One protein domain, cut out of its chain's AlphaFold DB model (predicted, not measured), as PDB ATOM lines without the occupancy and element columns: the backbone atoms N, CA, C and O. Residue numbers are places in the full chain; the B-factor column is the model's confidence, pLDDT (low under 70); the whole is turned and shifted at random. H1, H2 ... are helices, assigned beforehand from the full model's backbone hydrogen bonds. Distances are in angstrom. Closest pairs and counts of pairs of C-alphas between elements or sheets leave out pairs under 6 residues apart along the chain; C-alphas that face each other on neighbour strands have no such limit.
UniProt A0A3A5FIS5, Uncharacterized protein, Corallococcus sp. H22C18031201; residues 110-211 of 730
ATOM      1  N   GLY A 110      41.107  56.822  34.231       47.25
ATOM      2  CA  GLY A 110      42.105  57.846  34.518       47.25
ATOM      3  C   GLY A 110      42.985  57.506  35.724       47.25
ATOM      4  O   GLY A 110      42.817  56.474  36.385       47.25
ATOM      5  N   LEU A 111      43.900  58.429  36.039       61.78
ATOM      6  CA  LEU A 111      44.864  58.370  37.144       61.78
ATOM      7  C   LEU A 111      46.048  57.402  36.949       61.78
ATOM      8  O   LEU A 111      46.838  57.271  37.883       61.78
ATOM      9  N   GLU A 112      46.206  56.763  35.781       65.31
ATOM     10  CA  GLU A 112      47.299  55.812  35.487       65.31
ATOM     11  C   GLU A 112      48.687  56.363  35.836       65.31
ATOM     12  O   GLU A 112      49.536  55.640  36.358       65.31
ATOM     13  N   ASP A 113      48.875  57.659  35.601       62.38
ATOM     14  CA  ASP A 113      50.162  58.337  35.730       62.38
ATOM     15  C   ASP A 113      50.408  58.896  37.137       62.38
ATOM     16  O   ASP A 113      51.404  59.570  37.374       62.38
ATOM     17  N   THR A 114      49.499  58.656  38.088       68.81
ATOM     18  CA  THR A 114      49.653  59.122  39.471       68.81
ATOM     19  C   THR A 114      49.805  57.965  40.430       68.81
ATOM     20  O   THR A 114      49.118  56.951  40.331       68.81
ATOM     21  N   PHE A 115      50.627  58.171  41.451       81.56
ATOM     22  CA  PHE A 115      50.773  57.222  42.542       81.56
ATOM     23  C   PHE A 115      49.436  56.890  43.238       81.56
ATOM     24  O   PHE A 115      49.134  55.721  43.477       81.56
ATOM     25  N   ALA A 116      48.580  57.882  43.509       76.00
ATOM     26  CA  ALA A 116      47.269  57.609  44.105       76.00
ATOM     27  C   ALA A 116      46.339  56.821  43.179       76.00
ATOM     28  O   ALA A 116      45.579  55.980  43.652       76.00
ATOM     29  N   GLY A 117      46.400  57.068  41.871       78.06
ATOM     30  CA  GLY A 117      45.680  56.268  40.891       78.06
ATOM     31  C   GLY A 117      46.098  54.809  40.923       78.06
ATOM     32  O   GLY A 117      45.235  53.938  41.012       78.06
ATOM     33  N   THR A 118      47.405  54.538  40.957       85.62
ATOM     34  CA  THR A 118      47.947  53.184  41.136       85.62
ATOM     35  C   THR A 118      47.413  52.532  42.412       85.62
ATOM     36  O   THR A 118      46.905  51.413  42.366       85.62
ATOM     37  N   VAL A 119      47.458  53.240  43.548       88.50
ATOM     38  CA  VAL A 119      46.921  52.749  44.830       88.50
ATOM     39  C   VAL A 119      45.435  52.400  44.718       88.50
ATOM     40  O   VAL A 119      45.014  51.322  45.141       88.50
ATOM     41  N   LEU A 120      44.633  53.281  44.118       84.69
ATOM     42  CA  LEU A 120      43.195  53.072  43.951       84.69
ATOM     43  C   LEU A 120      42.887  51.890  43.030       84.69
ATOM     44  O   LEU A 120      42.009  51.092  43.361       84.69
ATOM     45  N   LYS A 121      43.615  51.737  41.918       87.31
ATOM     46  CA  LYS A 121      43.464  50.582  41.025       87.31
ATOM     47  C   LYS A 121      43.876  49.285  41.718       87.31
ATOM     48  O   LYS A 121      43.146  48.302  41.642       87.31
ATOM     49  N   ASN A 122      44.968  49.288  42.484       92.81
ATOM     50  CA  ASN A 122      45.377  48.129  43.282       92.81
ATOM     51  C   ASN A 122      44.278  47.731  44.278       92.81
ATOM     52  O   ASN A 122      43.875  46.572  44.325       92.81
ATOM     53  N   GLN A 123      43.725  48.692  45.022       91.88
ATOM     54  CA  GLN A 123      42.592  48.444  45.918       91.88
ATOM     55  C   GLN A 123      41.363  47.917  45.167       91.88
ATOM     56  O   GLN A 123      40.683  47.016  45.659       91.88
ATOM     57  N   GLN A 124      41.074  48.457  43.981       88.50
ATOM     58  CA  GLN A 124      39.963  48.019  43.141       88.50
ATOM     59  C   GLN A 124      40.124  46.562  42.707       88.50
ATOM     60  O   GLN A 124      39.167  45.805  42.831       88.50
ATOM     61  N   LEU A 125      41.317  46.122  42.301       92.31
ATOM     62  CA  LEU A 125      41.562  44.718  41.953       92.31
ATOM     63  C   LEU A 125      41.192  43.764  43.099       92.31
ATOM     64  O   LEU A 125      40.486  42.776  42.878       92.31
ATOM     65  N   TYR A 126      41.579  44.098  44.334       93.69
ATOM     66  CA  TYR A 126      41.208  43.318  45.520       93.69
ATOM     67  C   TYR A 126      39.715  43.409  45.849       93.69
ATOM     68  O   TYR A 126      39.116  42.396  46.208       93.69
ATOM     69  N   ARG A 127      39.070  44.571  45.659       87.44
ATOM     70  CA  ARG A 127      37.600  44.699  45.759       87.44
ATOM     71  C   ARG A 127      36.869  43.792  44.787       87.44
ATOM     72  O   ARG A 127      35.870  43.182  45.150       87.44
ATOM     73  N   LYS A 128      37.385  43.683  43.566       88.38
ATOM     74  CA  LYS A 128      36.853  42.789  42.538       88.38
ATOM     75  C   LYS A 128      37.264  41.334  42.752       88.38
ATOM     76  O   LYS A 128      36.828  40.471  41.993       88.38
ATOM     77  N   GLN A 129      38.108  41.048  43.747       91.62
ATOM     78  CA  GLN A 129      38.741  39.744  43.950       91.62
ATOM     79  C   GLN A 129      39.364  39.196  42.656       91.62
ATOM     80  O   GLN A 129      39.305  37.994  42.402       91.62
ATOM     81  N   PHE A 130      39.903  40.087  41.817       92.62
ATOM     82  CA  PHE A 130      40.455  39.762  40.500       92.62
ATOM     83  C   PHE A 130      39.450  39.109  39.521       92.62
ATOM     84  O   PHE A 130      39.840  38.376  38.614       92.62
ATOM     85  N   LYS A 131      38.144  39.366  39.684       91.19
ATOM     86  CA  LYS A 131      37.051  38.876  38.819       91.19
ATOM     87  C   LYS A 131      36.373  40.039  38.092       91.19
ATOM     88  O   LYS A 131      36.352  41.153  38.596       91.19
ATOM     89  N   ASN A 132      35.763  39.780  36.933       88.62
ATOM     90  CA  ASN A 132      35.034  40.794  36.143       88.62
ATOM     91  C   ASN A 132      35.871  42.057  35.842       88.62
ATOM     92  O   ASN A 132      35.373  43.182  35.898       88.62
ATOM     93  N   LEU A 133      37.160  41.860  35.561       88.94
ATOM     94  CA  LEU A 133      38.106  42.940  35.303       88.94
ATOM     95  C   LEU A 133      37.829  43.585  33.940       88.94
ATOM     96  O   LEU A 133      37.726  42.883  32.926       88.94
ATOM     97  N   ASN A 134      37.716  44.914  33.918       84.38
ATOM     98  CA  ASN A 134      37.697  45.673  32.669       84.38
ATOM     99  C   ASN A 134      39.116  45.730  32.057       84.38
ATOM    100  O   ASN A 134      40.058  45.155  32.597       84.38
ATOM    101  N   GLU A 135      39.283  46.378  30.907       85.69
ATOM    102  CA  GLU A 135      40.592  46.458  30.239       85.69
ATOM    103  C   GLU A 135      41.656  47.163  31.098       85.69
ATOM    104  O   GLU A 135      42.755  46.639  31.264       85.69
ATOM    105  N   GLY A 136      41.306  48.283  31.738       82.50
ATOM    106  CA  GLY A 136      42.212  49.001  32.637       82.50
ATOM    107  C   GLY A 136      42.621  48.190  33.873       82.50
ATOM    108  O   GLY A 136      43.772  48.254  34.298       82.50
ATOM    109  N   ASP A 137      41.704  47.396  34.428       87.94
ATOM    110  CA  ASP A 137      41.979  46.481  35.538       87.94
ATOM    111  C   ASP A 137      42.950  45.366  35.110       87.94
ATOM    112  O   ASP A 137      43.867  45.020  35.855       87.94
ATOM    113  N   LYS A 138      42.771  44.800  33.909       92.62
ATOM    114  CA  LYS A 138      43.662  43.755  33.377       92.62
ATOM    115  C   LYS A 138      45.080  44.281  33.186       92.62
ATOM    116  O   LYS A 138      46.014  43.641  33.654       92.62
ATOM    117  N   LEU A 139      45.229  45.472  32.604       90.25
ATOM    118  CA  LEU A 139      46.531  46.129  32.458       90.25
ATOM    119  C   LEU A 139      47.206  46.357  33.818       90.25
ATOM    120  O   LEU A 139      48.395  46.085  33.975       90.25
ATOM    121  N   GLN A 140      46.449  46.787  34.833       92.25
ATOM    122  CA  GLN A 140      46.991  46.936  36.185       92.25
ATOM    123  C   GLN A 140      47.399  45.585  36.797       92.25
ATOM    124  O   GLN A 140      48.433  45.486  37.454       92.25
ATOM    125  N   GLN A 141      46.607  44.530  36.596       95.38
ATOM    126  CA  GLN A 141      46.942  43.190  37.080       95.38
ATOM    127  C   GLN A 141      48.211  42.644  36.406       95.38
ATOM    128  O   GLN A 141      49.055  42.044  37.075       95.38
ATOM    129  N   GLU A 142      48.364  42.859  35.100       94.88
ATOM    130  CA  GLU A 142      49.569  42.509  34.346       94.88
ATOM    131  C   GLU A 142      50.789  43.269  34.877       94.88
ATOM    132  O   GLU A 142      51.838  42.663  35.106       94.88
ATOM    133  N   LEU A 143      50.636  44.564  35.175       93.00
ATOM    134  CA  LEU A 143      51.680  45.389  35.785       93.00
ATOM    135  C   LEU A 143      52.123  44.845  37.152       93.00
ATOM    136  O   LEU A 143      53.317  44.650  37.370       93.00
ATOM    137  N   LEU A 144      51.186  44.519  38.049       94.19
ATOM    138  CA  LEU A 144      51.507  43.927  39.357       94.19
ATOM    139  C   LEU A 144      52.177  42.554  39.231       94.19
ATOM    140  O   LEU A 144      53.057  42.214  40.021       94.19
ATOM    141  N   THR A 145      51.763  41.763  38.240       95.94
ATOM    142  CA  THR A 145      52.374  40.462  37.943       95.94
ATOM    143  C   THR A 145      53.817  40.639  37.480       95.94
ATOM    144  O   THR A 145      54.699  39.902  37.917       95.94
ATOM    145  N   LYS A 146      54.071  41.653  36.645       95.50
ATOM    146  CA  LYS A 146      55.416  42.030  36.210       95.50
ATOM    147  C   LYS A 146      56.284  42.451  37.397       95.50
ATOM    148  O   LYS A 146      57.381  41.923  37.527       95.50
ATOM    149  N   TRP A 147      55.783  43.310  38.288       94.88
ATOM    150  CA  TRP A 147      56.520  43.728  39.491       94.88
ATOM    151  C   TRP A 147      56.862  42.541  40.392       94.88
ATOM    152  O   TRP A 147      58.012  42.344  40.772       94.88
ATOM    153  N   ALA A 148      55.893  41.657  40.642       93.75
ATOM    154  CA  ALA A 148      56.141  40.441  41.410       93.75
ATOM    155  C   ALA A 148      57.224  39.545  40.771       93.75
ATOM    156  O   ALA A 148      57.981  38.895  41.496       93.75
ATOM    157  N   GLY A 149      57.305  39.526  39.435       95.38
ATOM    158  CA  GLY A 149      58.304  38.790  38.659       95.38
ATOM    159  C   GLY A 149      59.693  39.439  38.596       95.38
ATOM    160  O   GLY A 149      60.660  38.733  38.316       95.38
ATOM    161  N   ASN A 150      59.821  40.735  38.894       92.62
ATOM    162  CA  ASN A 150      61.100  41.457  38.857       92.62
ATOM    163  C   ASN A 150      62.018  41.143  40.057       92.62
ATOM    164  O   ASN A 150      63.194  41.507  40.060       92.62
ATOM    165  N   GLY A 151      61.523  40.422  41.069       93.81
ATOM    166  CA  GLY A 151      62.311  40.078  42.252       93.81
ATOM    167  C   GLY A 151      62.504  41.291  43.158       93.81
ATOM    168  O   GLY A 151      61.527  41.759  43.737       93.81
ATOM    169  N   GLU A 152      63.747  41.746  43.325       94.25
ATOM    170  CA  GLU A 152      64.060  43.016  44.001       94.25
ATOM    171  C   GLU A 152      64.197  44.187  43.022       94.25
ATOM    172  O   GLU A 152      64.151  45.337  43.455       94.25
ATOM    173  N   ALA A 153      64.355  43.912  41.724       96.56
ATOM    174  CA  ALA A 153      64.588  44.952  40.738       96.56
ATOM    175  C   ALA A 153      63.359  45.851  40.571       96.56
ATOM    176  O   ALA A 153      62.223  45.407  40.703       96.56
ATOM    177  N   VAL A 154      63.603  47.118  40.242       97.00
ATOM    178  CA  VAL A 154      62.583  48.154  40.071       97.00
ATOM    179  C   VAL A 154      62.669  48.729  38.659       97.00
ATOM    180  O   VAL A 154      63.733  49.130  38.201       97.00
ATOM    181  N   ALA A 155      61.553  48.773  37.939       95.50
ATOM    182  CA  ALA A 155      61.489  49.213  36.543       95.50
ATOM    183  C   ALA A 155      60.644  50.481  36.343       95.50
ATOM    184  O   ALA A 155      60.400  50.886  35.208       95.50
ATOM    185  N   SER A 156      60.161  51.089  37.426       93.25
ATOM    186  CA  SER A 156      59.452  52.370  37.407       93.25
ATOM    187  C   SER A 156      59.461  53.019  38.790       93.25
ATOM    188  O   SER A 156      59.658  52.348  39.802       93.25
ATOM    189  N   CYS A 157      59.159  54.313  38.862       91.00
ATOM    190  CA  CYS A 157      58.957  55.029  40.116       91.00
ATOM    191  C   CYS A 157      57.735  54.537  40.900       91.00
ATOM    192  O   CYS A 157      57.737  54.594  42.127       91.00
ATOM    193  N   GLN A 158      56.700  54.040  40.214       93.44
ATOM    194  CA  GLN A 158      55.550  53.418  40.875       93.44
ATOM    195  C   GLN A 158      55.966  52.112  41.559       93.44
ATOM    196  O   GLN A 158      55.675  51.928  42.736       93.44
ATOM    197  N   GLU A 159      56.708  51.260  40.851       95.81
ATOM    198  CA  GLU A 159      57.262  50.019  41.399       95.81
ATOM    199  C   GLU A 159      58.247  50.291  42.535       95.81
ATOM    200  O   GLU A 159      58.153  49.672  43.585       95.81
ATOM    201  N   TYR A 160      59.138  51.275  42.381       97.38
ATOM    202  CA  TYR A 160      60.046  51.692  43.447       97.38
ATOM    203  C   TYR A 160      59.299  52.034  44.736       97.38
ATOM    204  O   TYR A 160      59.706  51.582  45.800       97.38
ATOM    205  N   VAL A 161      58.207  52.799  44.671       97.06
ATOM    206  CA  VAL A 161      57.429  53.138  45.871       97.06
ATOM    207  C   VAL A 161      56.600  51.953  46.371       97.06
ATOM    208  O   VAL A 161      56.461  51.798  47.585       97.06
ATOM    209  N   ASP A 162      56.067  51.110  45.483       96.12
ATOM    210  CA  ASP A 162      55.379  49.872  45.876       96.12
ATOM    211  C   ASP A 162      56.318  48.981  46.695       96.12
ATOM    212  O   ASP A 162      55.978  48.627  47.823       96.12
ATOM    213  N   GLU A 163      57.528  48.744  46.181       97.06
ATOM    214  CA  GLU A 163      58.546  47.864  46.755       97.06
ATOM    215  C   GLU A 163      59.305  48.504  47.933       97.06
ATOM    216  O   GLU A 163      59.615  47.819  48.910       97.06
ATOM    217  N   LYS A 164      59.536  49.825  47.932       97.50
ATOM    218  CA  LYS A 164      60.087  50.552  49.094       97.50
ATOM    219  C   LYS A 164      59.168  50.472  50.294       97.50
ATOM    220  O   LYS A 164      59.640  50.417  51.417       97.50
ATOM    221  N   TYR A 165      57.861  50.442  50.069       97.75
ATOM    222  CA  TYR A 165      56.869  50.315  51.127       97.75
ATOM    223  C   TYR A 165      56.177  48.949  51.088       97.75
ATOM    224  O   TYR A 165      55.024  48.867  51.503       97.75
ATOM    225  N   ASN A 166      56.860  47.899  50.609       97.25
ATOM    226  CA  ASN A 166      56.281  46.597  50.244       97.25
ATOM    227  C   ASN A 166      55.230  46.097  51.246       97.25
ATOM    228  O   ASN A 166      54.062  45.957  50.887       97.25
ATOM    229  N   ASP A 167      55.591  45.918  52.519       97.88
ATOM    230  CA  ASP A 167      54.648  45.454  53.546       97.88
ATOM    231  C   ASP A 167      53.362  46.300  53.626       97.88
ATOM    232  O   ASP A 167      52.249  45.764  53.690       97.88
ATOM    233  N   TYR A 168      53.503  47.628  53.596       97.94
ATOM    234  CA  TYR A 168      52.371  48.547  53.642       97.94
ATOM    235  C   TYR A 168      51.585  48.559  52.329       97.94
ATOM    236  O   TYR A 168      50.359  48.521  52.366       97.94
ATOM    237  N   SER A 169      52.252  48.568  51.174       97.31
ATOM    238  CA  SER A 169      51.611  48.566  49.855       97.31
ATOM    239  C   SER A 169      50.764  47.304  49.650       97.31
ATOM    240  O   SER A 169      49.615  47.386  49.205       97.31
ATOM    241  N   ARG A 170      51.267  46.131  50.066       96.75
ATOM    242  CA  ARG A 170      50.507  44.867  50.038       96.75
ATOM    243  C   ARG A 170      49.323  44.895  50.998       96.75
ATOM    244  O   ARG A 170      48.237  44.433  50.640       96.75
ATOM    245  N   PHE A 171      49.512  45.436  52.203       97.94
ATOM    246  CA  PHE A 171      48.418  45.647  53.149       97.94
ATOM    247  C   PHE A 171      47.336  46.555  52.551       97.94
ATOM    248  O   PHE A 171      46.171  46.162  52.525       97.94
ATOM    249  N   GLU A 172      47.718  47.725  52.038       97.12
ATOM    250  CA  GLU A 172      46.823  48.748  51.498       97.12
ATOM    251  C   GLU A 172      46.002  48.216  50.322       97.12
ATOM    252  O   GLU A 172      44.780  48.382  50.296       97.12
ATOM    253  N   ALA A 173      46.651  47.523  49.383       95.81
ATOM    254  CA  ALA A 173      45.967  46.884  48.270       95.81
ATOM    255  C   ALA A 173      44.939  45.859  48.777       95.81
ATOM    256  O   ALA A 173      43.766  45.923  48.400       95.81
ATOM    257  N   ARG A 174      45.336  44.975  49.707       96.38
ATOM    258  CA  ARG A 174      44.464  43.926  50.254       96.38
ATOM    259  C   ARG A 174      43.269  44.487  51.016       96.38
ATOM    260  O   ARG A 174      42.156  44.000  50.826       96.38
ATOM    261  N   VAL A 175      43.461  45.499  51.865       94.88
ATOM    262  CA  VAL A 175      42.344  46.117  52.604       94.88
ATOM    263  C   VAL A 175      41.408  46.913  51.705       94.88
ATOM    264  O   VAL A 175      40.283  47.197  52.113       94.88
ATOM    265  N   GLY A 176      41.815  47.182  50.460       89.56
ATOM    266  CA  GLY A 176      40.944  47.680  49.407       89.56
ATOM    267  C   GLY A 176      39.618  46.927  49.347       89.56
ATOM    268  O   GLY A 176      38.584  47.585  49.231       89.56
ATOM    269  N   GLN A 177      39.626  45.599  49.538       90.88
ATOM    270  CA  GLN A 177      38.433  44.740  49.509       90.88
ATOM    271  C   GLN A 177      37.325  45.136  50.497       90.88
ATOM    272  O   GLN A 177      36.160  44.828  50.262       90.88
ATOM    273  N   PHE A 178      37.677  45.822  51.586       88.44
ATOM    274  CA  PHE A 178      36.730  46.249  52.614       88.44
ATOM    275  C   PHE A 178      36.048  47.580  52.279       88.44
ATOM    276  O   PHE A 178      35.040  47.926  52.891       88.44
ATOM    277  N   GLY A 179      36.560  48.331  51.296       84.62
ATOM    278  CA  GLY A 179      36.010  49.627  50.907       84.62
ATOM    279  C   GLY A 179      35.893  50.576  52.104       84.62
ATOM    280  O   GLY A 179      36.898  50.955  52.698       84.62
ATOM    281  N   THR A 180      34.659  50.945  52.452       80.75
ATOM    282  CA  THR A 180      34.341  51.847  53.572       80.75
ATOM    283  C   THR A 180      34.066  51.125  54.894       80.75
ATOM    284  O   THR A 180      33.635  51.764  55.854       80.75
ATOM    285  N   ASP A 181      34.257  49.804  54.973       85.00
ATOM    286  CA  ASP A 181      34.207  49.072  56.242       85.00
ATOM    287  C   ASP A 181      35.504  49.307  57.027       85.00
ATOM    288  O   ASP A 181      36.447  48.512  57.028       85.00
ATOM    289  N   TYR A 182      35.556  50.460  57.690       92.25
ATOM    290  CA  TYR A 182      36.725  50.886  58.446       92.25
ATOM    291  C   TYR A 182      37.060  49.952  59.617       92.25
ATOM    292  O   TYR A 182      38.227  49.872  60.000       92.25
ATOM    293  N   LEU A 183      36.073  49.237  60.179       93.56
ATOM    294  CA  LEU A 183      36.337  48.244  61.220       93.56
ATOM    295  C   LEU A 183      37.077  47.046  60.628       93.56
ATOM    296  O   LEU A 183      38.066  46.607  61.208       93.56
ATOM    297  N   ALA A 184      36.649  46.545  59.469       92.94
ATOM    298  CA  ALA A 184      37.357  45.469  58.787       92.94
ATOM    299  C   ALA A 184      38.788  45.881  58.400       92.94
ATOM    300  O   ALA A 184      39.715  45.092  58.581       92.94
ATOM    301  N   VAL A 185      39.000  47.132  57.966       96.00
ATOM    302  CA  VAL A 185      40.348  47.677  57.724       96.00
ATOM    303  C   VAL A 185      41.186  47.698  59.008       96.00
ATOM    304  O   VAL A 185      42.326  47.237  58.997       96.00
ATOM    305  N   PHE A 186      40.628  48.188  60.121       97.81
ATOM    306  CA  PHE A 186      41.311  48.202  61.417       97.81
ATOM    307  C   PHE A 186      41.650  46.786  61.900       97.81
ATOM    308  O   PHE A 186      42.782  46.516  62.293       97.81
ATOM    309  N   ASN A 187      40.709  45.848  61.810       97.06
ATOM    310  CA  ASN A 187      40.932  44.454  62.188       97.06
ATOM    311  C   ASN A 187      42.004  43.800  61.311       97.06
ATOM    312  O   ASN A 187      42.879  43.111  61.825       97.06
ATOM    313  N   ALA A 188      41.987  44.057  60.001       97.50
ATOM    314  CA  ALA A 188      43.010  43.567  59.085       97.50
ATOM    315  C   ALA A 188      44.393  44.155  59.384       97.50
ATOM    316  O   ALA A 188      45.393  43.472  59.188       97.50
ATOM    317  N   ALA A 189      44.468  45.395  59.875       98.12
ATOM    318  CA  ALA A 189      45.732  45.988  60.297       98.12
ATOM    319  C   ALA A 189      46.312  45.306  61.542       98.12
ATOM    320  O   ALA A 189      47.529  45.220  61.666       98.12
ATOM    321  N   ASN A 190      45.453  44.784  62.420       97.75
ATOM    322  CA  ASN A 190      45.828  44.057  63.636       97.75
ATOM    323  C   ASN A 190      45.909  42.531  63.439       97.75
ATOM    324  O   ASN A 190      46.167  41.799  64.393       97.75
ATOM    325  N   ALA A 191      45.667  42.028  62.225       97.25
ATOM    326  CA  ALA A 191      45.728  40.601  61.943       97.25
ATOM    327  C   ALA A 191      47.173  40.084  62.027       97.25
ATOM    328  O   ALA A 191      48.101  40.728  61.539       97.25
ATOM    329  N   ALA A 192      47.354  38.885  62.591       94.31
ATOM    330  CA  ALA A 192      48.673  38.257  62.694       94.31
ATOM    331  C   ALA A 192      49.321  38.055  61.313       94.31
ATOM    332  O   ALA A 192      50.511  38.310  61.128       94.31
ATOM    333  N   GLU A 193      48.524  37.636  60.329       94.56
ATOM    334  CA  GLU A 193      48.974  37.479  58.953       94.56
ATOM    335  C   GLU A 193      48.693  38.746  58.143       94.56
ATOM    336  O   GLU A 193      47.554  39.192  57.995       94.56
ATOM    337  N   GLY A 194      49.761  39.335  57.610       92.44
ATOM    338  CA  GLY A 194      49.688  40.493  56.725       92.44
ATOM    339  C   GLY A 194      49.250  41.809  57.377       92.44
ATOM    340  O   GLY A 194      49.237  42.814  56.667       92.44
ATOM    341  N   GLY A 195      48.883  41.844  58.661       97.12
ATOM    342  CA  GLY A 195      48.620  43.095  59.375       97.12
ATOM    343  C   GLY A 195      49.868  43.968  59.484       97.12
ATOM    344  O   GLY A 195      50.979  43.505  59.254       97.12
ATOM    345  N   ILE A 196      49.681  45.241  59.815       97.94
ATOM    346  CA  ILE A 196      50.749  46.253  59.886       97.94
ATOM    347  C   ILE A 196      50.970  46.800  61.301       97.94
ATOM    348  O   ILE A 196      51.946  47.505  61.533       97.94
ATOM    349  N   SER A 197      50.073  46.483  62.235       96.56
ATOM    350  CA  SER A 197      50.080  46.992  63.605       96.56
ATOM    351  C   SER A 197      51.129  46.290  64.471       96.56
ATOM    352  O   SER A 197      51.273  45.071  64.398       96.56
ATOM    353  N   ASP A 198      51.824  47.051  65.322       94.31
ATOM    354  CA  ASP A 198      52.800  46.589  66.328       94.31
ATOM    355  C   ASP A 198      53.939  45.714  65.775       94.31
ATOM    356  O   ASP A 198      54.547  44.914  66.492       94.31
ATOM    357  N   ARG A 199      54.278  45.880  64.495       95.12
ATOM    358  CA  ARG A 199      55.391  45.167  63.866       95.12
ATOM    359  C   ARG A 199      56.293  46.102  63.078       95.12
ATOM    360  O   ARG A 199      55.893  47.179  62.643       95.12
ATOM    361  N   LYS A 200      57.534  45.664  62.878       97.00
ATOM    362  CA  LYS A 200      58.425  46.294  61.904       97.00
ATOM    363  C   LYS A 200      57.888  45.991  60.513       97.00
ATOM    364  O   LYS A 200      57.536  44.848  60.231       97.00
ATOM    365  N   LEU A 201      57.805  47.025  59.691       97.31
ATOM    366  CA  LEU A 201      57.485  46.884  58.280       97.31
ATOM    367  C   LEU A 201      58.774  46.873  57.482       97.31
ATOM    368  O   LEU A 201      59.759  47.489  57.899       97.31
ATOM    369  N   TYR A 202      58.740  46.193  56.348       97.69
ATOM    370  CA  TYR A 202      59.911  46.003  55.511       97.69
ATOM    371  C   TYR A 202      59.670  46.448  54.070       97.69
ATOM    372  O   TYR A 202      58.551  46.356  53.550       97.69
ATOM    373  N   ASP A 203      60.737  46.933  53.438       97.06
ATOM    374  CA  ASP A 203      60.803  47.025  51.982       97.06
ATOM    375  C   ASP A 203      60.976  45.626  51.360       97.06
ATOM    376  O   ASP A 203      61.026  44.599  52.047       97.06
ATOM    377  N   ARG A 204      61.056  45.571  50.033       95.94
ATOM    378  CA  ARG A 204      61.261  44.326  49.286       95.94
ATOM    379  C   ARG A 204      62.574  43.606  49.602       95.94
ATOM    380  O   ARG A 204      62.595  42.380  49.558       95.94
ATOM    381  N   SER A 205      63.624  44.346  49.948       94.19
ATOM    382  CA  SER A 205      64.953  43.815  50.282       94.19
ATOM    383  C   SER A 205      65.101  43.459  51.772       94.19
ATOM    384  O   SER A 205      66.175  43.050  52.210       94.19
ATOM    385  N   GLY A 206      64.043  43.607  52.577       95.69
ATOM    386  CA  GLY A 206      64.060  43.296  54.007       95.69
ATOM    387  C   GLY A 206      64.647  44.397  54.896       95.69
ATOM    388  O   GLY A 206      64.904  44.153  56.079       95.69
ATOM    389  N   ASN A 207      64.838  45.617  54.386       95.88
ATOM    390  CA  ASN A 207      65.212  46.760  55.215       95.88
ATOM    391  C   ASN A 207      64.000  47.259  55.999       95.88
ATOM    392  O   ASN A 207      62.876  47.285  55.504       95.88
ATOM    393  N   THR A 208      64.226  47.673  57.244       97.19
ATOM    394  CA  THR A 208      63.148  48.166  58.111       97.19
ATOM    395  C   THR A 208      62.703  49.568  57.694       97.19
ATOM    396  O   THR A 208      63.528  50.470  57.562       97.19
ATOM    397  N   LEU A 209      61.393  49.767  57.568       96.50
ATOM    398  CA  LEU A 209      60.787  51.070  57.314       96.50
ATOM    399  C   LEU A 209      60.721  51.921  58.581       96.50
ATOM    400  O   LEU A 209      60.660  51.414  59.706       96.50
ATOM    401  N   ALA A 210      60.655  53.238  58.389       94.88
ATOM    402  CA  ALA A 210      60.323  54.152  59.471       94.88
ATOM    403  C   ALA A 210      58.948  53.789  60.076       94.88
ATOM    404  O   ALA A 210      58.032  53.437  59.326       94.88
ATOM    405  N   PRO A 211      58.763  53.915  61.407       95.38
ATOM    406  CA  PRO A 211      57.475  53.660  62.045       95.38
ATOM    407  C   PRO A 211      56.346  54.456  61.386       95.38
ATOM    408  O   PRO A 211      56.536  55.628  61.049       95.38
TER     409      PRO A 211
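What this domain is: This is residues 110 to 211 of the 730 residues of an uncharacterized protein of Corallococcus sp. H22C18031201 (UniProt A0A3A5FIS5). The longest helix, H2, lies at one side of a small helical body and packs by a part of its length on H1; H1 packs at a steep angle on H4, near the middle, and H5 folds back along H4 as a hairpin on the other side. Short H3 lies where H2 ends and H4 begins, and residues 190 to 211 make a tail with no named element. The 102 printed residues hold five named helices, H1 to H5 in order, and no named strand: all helix. The whole is compact, with a radius of gyration of the C-alphas of 13.7 A and spans of 38 by 33 by 21 A.

Where its parts are: Find C-alpha 135 at (40.592, 46.458, 30.239); from there H2, residues 135 to 149, runs 21.1 A. H1, residues 115 to 127, starts at C-alpha 115, (50.773, 57.222, 42.542), and runs 18.5 A. H4, residues 166 to 178, runs 19.7 A. Look for H3 at residues 157 to 164 and H5 at 182 to 189, which ends at C-alpha 189, (45.732, 45.988, 60.297).

How they stand to each other: Residues 137 to 141 of H2 touch residues 121 to 125 of H1, about perpendicular at 81 degrees; the closest C-alphas, Leu 125 and Asp 137, are 6.7 A apart. H1 touches H4 at a steep tilt of 53 degrees, the same way, closest at the C-alphas of Arg 127 and Gln 177, 3.8 A. H4 and H5 touch as a hairpin, opposite ways at a shallow tilt of 33 degrees, only just short of steep; the C-alphas of Val 175 and Val 185 are closest, 5.7 A. H3 is close to but not clearly touching H4, closest at Asp 162 and Ser 169, whose C-alphas are 5.6 A apart. H2 and H4 are apart. Every O i to N i+4 pair is within hydrogen-bond range in H1, H2, H3 and H5, and 7 of 9 in H4.

The domain as a whole: The C-alphas of Glu 135 and Asp 198, the two farthest apart, are 38.1 A apart. The printed part has no cut, and no link between helices is long. Residues 110 to 114 have pLDDT under 70.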